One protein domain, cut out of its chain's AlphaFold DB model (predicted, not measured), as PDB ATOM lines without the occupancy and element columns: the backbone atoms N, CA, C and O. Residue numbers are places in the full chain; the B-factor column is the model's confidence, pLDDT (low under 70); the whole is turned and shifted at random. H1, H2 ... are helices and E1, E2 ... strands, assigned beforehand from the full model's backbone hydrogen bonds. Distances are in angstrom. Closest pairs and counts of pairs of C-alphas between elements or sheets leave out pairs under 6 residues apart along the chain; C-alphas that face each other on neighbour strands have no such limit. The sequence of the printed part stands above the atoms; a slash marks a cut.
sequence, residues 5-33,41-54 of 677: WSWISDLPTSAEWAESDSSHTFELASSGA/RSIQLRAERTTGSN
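This is residues 5 to 33 and 41 to 54 of the 677 residues of the protein "GRF-type domain-containing protein" of Prunus yedoensis var. nudiflora (UniProt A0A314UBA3). With little regular structure, this is a narrow two-stranded antiparallel ribbon, E1 and E2, with a long looping stretch, residues 10 to 24, between the one-turn helix H1 and E1. The printed part has 43 residues, 16 of them in named elements, in the order H1, E1, E2; the class is mixed. It is loose, with a radius of gyration of the C-alphas of 12.7 A, and elongated, spanning 39 by 23 by 16 A.

E1, residues 25 to 30, measures 13.3 A and begins at C-alpha 25 (265.124, 147.228, 234.769). E2, residues 42 to 46, measures 12.3 A and ends at C-alpha 46 (266.016, 151.593, 235.467). H1 is residues 5 to 9.

E1 and E2 are antiparallel at 163 degrees, with N 26 and O 45 within hydrogen-bond range at 2.8 A. The closest C-alphas of H1 and E1, Trp 7 and Phe 26, are 7.8 A apart. H1 and E2 are apart. In H1 every O i to N i+4 pair is within hydrogen-bond range.

The C-alphas farthest apart, Ala 33 and Ser 53, are 41.4 A apart. Residues 34 to 40 are not printed; C-alphas 33 and 41 are 9.1 A apart across this cut. H1 to E1 is a long link. pLDDT is under 70 at residues 13 to 23, 32 to 33 and 50 to 54.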
ATOM      1  N   TRP A   5     269.966 150.299 223.013       83.38
ATOM      2  CA  TRP A   5     269.046 150.996 222.130       83.38
ATOM      3  C   TRP A   5     267.785 150.186 221.820       83.38
ATOM      4  O   TRP A   5     266.687 150.742 221.881       83.38
ATOM      5  N   SER A   6     267.910 148.885 221.540       83.56
ATOM      6  CA  SER A   6     266.729 148.041 221.323       83.56
ATOM      7  C   SER A   6     265.906 147.921 222.602       83.56
ATOM      8  O   SER A   6     264.696 148.099 222.552       83.56
ATOM      9  N   TRP A   7     266.550 147.768 223.770       85.38
ATOM     10  CA  TRP A   7     265.834 147.791 225.051       85.38
ATOM     11  C   TRP A   7     265.065 149.101 225.285       85.38
ATOM     12  O   TRP A   7     263.924 149.053 225.735       85.38
ATOM     13  N   ILE A   8     265.657 150.261 224.968       82.44
ATOM     14  CA  ILE A   8     264.980 151.568 225.058       82.44
ATOM     15  C   ILE A   8     263.794 151.632 224.088       82.44
ATOM     16  O   ILE A   8     262.728 152.110 224.466       82.44
ATOM     17  N   SER A   9     263.973 151.129 222.864       80.00
ATOM     18  CA  SER A   9     262.939 151.121 221.820       80.00
ATOM     19  C   SER A   9     261.758 150.203 222.164       80.00
ATOM     20  O   SER A   9     260.636 150.470 221.742       80.00
ATOM     21  N   ASP A  10     262.006 149.155 222.954       82.56
ATOM     22  CA  ASP A  10     261.005 148.190 223.421       82.56
ATOM     23  C   ASP A  10     260.262 148.650 224.693       82.56
ATOM     24  O   ASP A  10     259.363 147.952 225.176       82.56
ATOM     25  N   LEU A  11     260.622 149.803 225.278       79.38
ATOM     26  CA  LEU A  11     259.910 150.333 226.443       79.38
ATOM     27  C   LEU A  11     258.460 150.698 226.067       79.38
ATOM     28  O   LEU A  11     258.222 151.262 224.998       79.38
ATOM     29  N   PRO A  12     257.476 150.419 226.949       72.75
ATOM     30  CA  PRO A  12     256.067 150.597 226.612       72.75
ATOM     31  C   PRO A  12     255.726 152.055 226.282       72.75
ATOM     32  O   PRO A  12     256.398 152.998 226.711       72.75
ATOM     33  N   THR A  13     254.639 152.279 225.551       67.12
ATOM     34  CA  THR A  13     254.164 153.648 225.303       67.12
ATOM     35  C   THR A  13     253.450 154.211 226.537       67.12
ATOM     36  O   THR A  13     253.005 153.473 227.413       67.12
ATOM     37  N   SER A  14     253.288 155.539 226.632       61.66
ATOM     38  CA  SER A  14     252.700 156.212 227.811       61.66
ATOM     39  C   SER A  14     251.325 155.671 228.263       61.66
ATOM     40  O   SER A  14     250.921 155.963 229.395       61.66
ATOM     41  N   ALA A  15     250.590 154.963 227.401       61.41
ATOM     42  CA  ALA A  15     249.309 154.333 227.722       61.41
ATOM     43  C   ALA A  15     249.468 152.969 228.424       61.41
ATOM     44  O   ALA A  15     248.660 152.641 229.285       61.41
ATOM     45  N   GLU A  16     250.527 152.221 228.114       62.75
ATOM     46  CA  GLU A  16     250.755 150.832 228.552       62.75
ATOM     47  C   GLU A  16     251.561 150.746 229.866       62.75
ATOM     48  O   GLU A  16     251.469 149.763 230.593       62.75
ATOM     49  N   TRP A  17     252.296 151.807 230.229       66.88
ATOM     50  CA  TRP A  17     253.103 151.885 231.464       66.88
ATOM     51  C   TRP A  17     252.307 151.754 232.774       66.88
ATOM     52  O   TRP A  17     252.892 151.487 233.818       66.88
ATOM     53  N   ALA A  18     250.999 152.031 232.762       59.78
ATOM     54  CA  ALA A  18     250.161 151.973 233.964       59.78
ATOM     55  C   ALA A  18     249.647 150.554 234.278       59.78
ATOM     56  O   ALA A  18     249.115 150.338 235.364       59.78
ATOM     57  N   GLU A  19     249.795 149.612 233.341       56.81
ATOM     58  CA  GLU A  19     249.289 148.236 233.451       56.81
ATOM     59  C   GLU A  19     250.388 147.215 233.803       56.81
ATOM     60  O   GLU A  19     250.090 146.051 234.069       56.81
ATOM     61  N   SER A  20     251.659 147.626 233.826       55.31
ATOM     62  CA  SER A  20     252.798 146.748 234.105       55.31
ATOM     63  C   SER A  20     253.251 146.815 235.570       55.31
ATOM     64  O   SER A  20     253.827 147.809 236.002       55.31
ATOM     65  N   ASP A  21     253.083 145.713 236.312       48.78
ATOM     66  CA  ASP A  21     253.586 145.527 237.690       48.78
ATOM     67  C   ASP A  21     255.113 145.270 237.772       48.78
ATOM     68  O   ASP A  21     255.665 145.043 238.853       48.78
ATOM     69  N   SER A  22     255.829 145.258 236.642       57.25
ATOM     70  CA  SER A  22     257.254 144.917 236.572       57.25
ATOM     71  C   SER A  22     258.158 146.152 236.617       57.25
ATOM     72  O   SER A  22     257.934 147.150 235.938       57.25
ATOM     73  N   SER A  23     259.250 146.084 237.389       60.38
ATOM     74  CA  SER A  23     260.304 147.100 237.305       60.38
ATOM     75  C   SER A  23     260.963 147.023 235.924       60.38
ATOM     76  O   SER A  23     261.569 145.994 235.611       60.38
ATOM     77  N   HIS A  24     260.872 148.084 235.116       78.12
ATOM     78  CA  HIS A  24     261.552 148.206 233.819       78.12
ATOM     79  C   HIS A  24     263.065 148.375 234.017       78.12
ATOM     80  O   HIS A  24     263.623 149.467 233.884       78.12
ATOM     81  N   THR A  25     263.711 147.280 234.411       83.56
ATOM     82  CA  THR A  25     265.124 147.228 234.769       83.56
ATOM     83  C   THR A  25     265.884 146.387 233.747       83.56
ATOM     84  O   THR A  25     265.473 145.270 233.443       83.56
ATOM     85  N   PHE A  26     267.007 146.896 233.247       83.69
ATOM     86  CA  PHE A  26     267.915 146.191 232.346       83.69
ATOM     87  C   PHE A  26     269.257 145.955 233.030       83.69
ATOM     88  O   PHE A  26     269.942 146.901 233.419       83.69
ATOM     89  N   GLU A  27     269.638 144.693 233.203       86.75
ATOM     90  CA  GLU A  27     270.921 144.349 233.810       86.75
ATOM     91  C   GLU A  27     272.051 144.435 232.782       86.75
ATOM     92  O   GLU A  27     272.079 143.699 231.801       86.75
ATOM     93  N   LEU A  28     273.003 145.333 233.036       85.19
ATOM     94  CA  LEU A  28     274.188 145.530 232.206       85.19
ATOM     95  C   LEU A  28     275.286 144.520 232.562       85.19
ATOM     96  O   LEU A  28     275.925 143.951 231.679       85.19
ATOM     97  N   ALA A  29     275.532 144.308 233.855       84.00
ATOM     98  CA  ALA A  29     276.540 143.366 234.333       84.00
ATOM     99  C   ALA A  29     276.228 142.894 235.751       84.00
ATOM    100  O   ALA A  29     275.749 143.683 236.561       84.00
ATOM    101  N   SER A  30     276.605 141.660 236.084       83.31
ATOM    102  CA  SER A  30     276.594 141.141 237.453       83.31
ATOM    103  C   SER A  30     277.877 140.382 237.785       83.31
ATOM    104  O   SER A  30     278.505 139.748 236.933       83.31
ATOM    105  N   SER A  31     278.312 140.467 239.042       75.25
ATOM    106  CA  SER A  31     279.302 139.555 239.601       75.25
ATOM    107  C   SER A  31     278.575 138.257 239.954       75.25
ATOM    108  O   SER A  31     277.700 138.281 240.821       75.25
ATOM    109  N   GLY A  32     278.900 137.146 239.287       62.38
ATOM    110  CA  GLY A  32     278.286 135.844 239.576       62.38
ATOM    111  C   GLY A  32     278.357 135.467 241.064       62.38
ATOM    112  O   GLY A  32     279.204 135.979 241.796       62.38
ATOM    113  N   ALA A  33     277.461 134.580 241.512       54.34
ATOM    114  CA  ALA A  33     277.405 134.139 242.905       54.34
ATOM    115  C   ALA A  33     278.764 133.562 243.347       54.34
ATOM    116  O   ALA A  33     279.245 132.569 242.803       54.34
ATOM    117  N   ARG A  41     276.824 141.795 243.150       76.12
ATOM    118  CA  ARG A  41     276.869 143.183 242.687       76.12
ATOM    119  C   ARG A  41     276.428 143.233 241.237       76.12
ATOM    120  O   ARG A  41     276.950 142.469 240.429       76.12
ATOM    121  N   SER A  42     275.522 144.140 240.898       83.19
ATOM    122  CA  SER A  42     275.079 144.350 239.523       83.19
ATOM    123  C   SER A  42     275.058 145.829 239.148       83.19
ATOM    124  O   SER A  42     274.935 146.709 239.999       83.19
ATOM    125  N   ILE A  43     275.219 146.097 237.854       85.88
ATOM    126  CA  ILE A  43     274.974 147.392 237.223       85.88
ATOM    127  C   ILE A  43     273.667 147.235 236.456       85.88
ATOM    128  O   ILE A  43     273.562 146.366 235.591       85.88
ATOM    129  N   GLN A  44     272.677 148.058 236.783       88.19
ATOM    130  CA  GLN A  44     271.336 147.973 236.219       88.19
ATOM    131  C   GLN A  44     270.872 149.356 235.761       88.19
ATOM    132  O   GLN A  44     271.123 150.354 236.435       88.19
ATOM    133  N   LEU A  45     270.188 149.408 234.622       86.69
ATOM    134  CA  LEU A  45     269.448 150.577 234.168       86.69
ATOM    135  C   LEU A  45     268.006 150.440 234.602       86.69
ATOM    136  O   LEU A  45     267.425 149.374 234.451       86.69
ATOM    137  N   ARG A  46     267.430 151.518 235.118       84.62
ATOM    138  CA  ARG A  46     266.016 151.593 235.467       84.62
ATOM    139  C   ARG A  46     265.384 152.694 234.635       84.62
ATOM    140  O   ARG A  46     265.861 153.824 234.665       84.62
ATOM    141  N   ALA A  47     264.331 152.357 233.903       81.44
ATOM    142  CA  ALA A  47     263.541 153.353 233.199       81.44
ATOM    143  C   ALA A  47     262.545 154.001 234.173       81.44
ATOM    144  O   ALA A  47     261.805 153.306 234.872       81.44
ATOM    145  N   GLU A  48     262.518 155.332 234.208       75.62
ATOM    146  CA  GLU A  48     261.570 156.115 234.999       75.62
ATOM    147  C   GLU A  48     260.738 157.018 234.087       75.62
ATOM    148  O   GLU A  48     261.240 157.604 233.124       75.62
ATOM    149  N   ARG A  49     259.442 157.134 234.388       70.81
ATOM    150  CA  ARG A  49     258.511 157.924 233.582       70.81
ATOM    151  C   ARG A  49     258.712 159.414 233.847       70.81
ATOM    152  O   ARG A  49     258.565 159.871 234.977       70.81
ATOM    153  N   THR A  50     258.935 160.185 232.786       64.44
ATOM    154  CA  THR A  50     258.969 161.655 232.831       64.44
ATOM    155  C   THR A  50     258.011 162.238 231.788       64.44
ATOM    156  O   THR A  50     257.724 161.615 230.767       64.44
ATOM    157  N   THR A  51     257.428 163.409 232.054       55.41
ATOM    158  CA  THR A  51     256.493 164.073 231.131       55.41
ATOM    159  C   THR A  51     257.255 164.985 230.164       55.41
ATOM    160  O   THR A  51     257.699 166.055 230.572       55.41
ATOM    161  N   GLY A  52     257.392 164.597 228.889       56.03
ATOM    162  CA  GLY A  52     257.992 165.434 227.838       56.03
ATOM    163  C   GLY A  52     257.896 164.811 226.438       56.03
ATOM    164  O   GLY A  52     257.949 163.595 226.296       56.03
ATOM    165  N   SER A  53     257.726 165.635 225.399       51.00
ATOM    166  CA  SER A  53     257.728 165.211 223.988       51.00
ATOM    167  C   SER A  53     259.133 165.359 223.388       51.00
ATOM    168  O   SER A  53     259.714 166.433 223.544       51.00
ATOM    169  N   ASN A  54     259.613 164.337 222.661       55.22
ATOM    170  CA  ASN A  54     260.950 164.160 222.041       55.22
ATOM    171  C   ASN A  54     262.056 163.525 222.918       55.22
ATOM    172  O   ASN A  54     263.139 164.077 223.075       55.22
TER     173      ASN A  54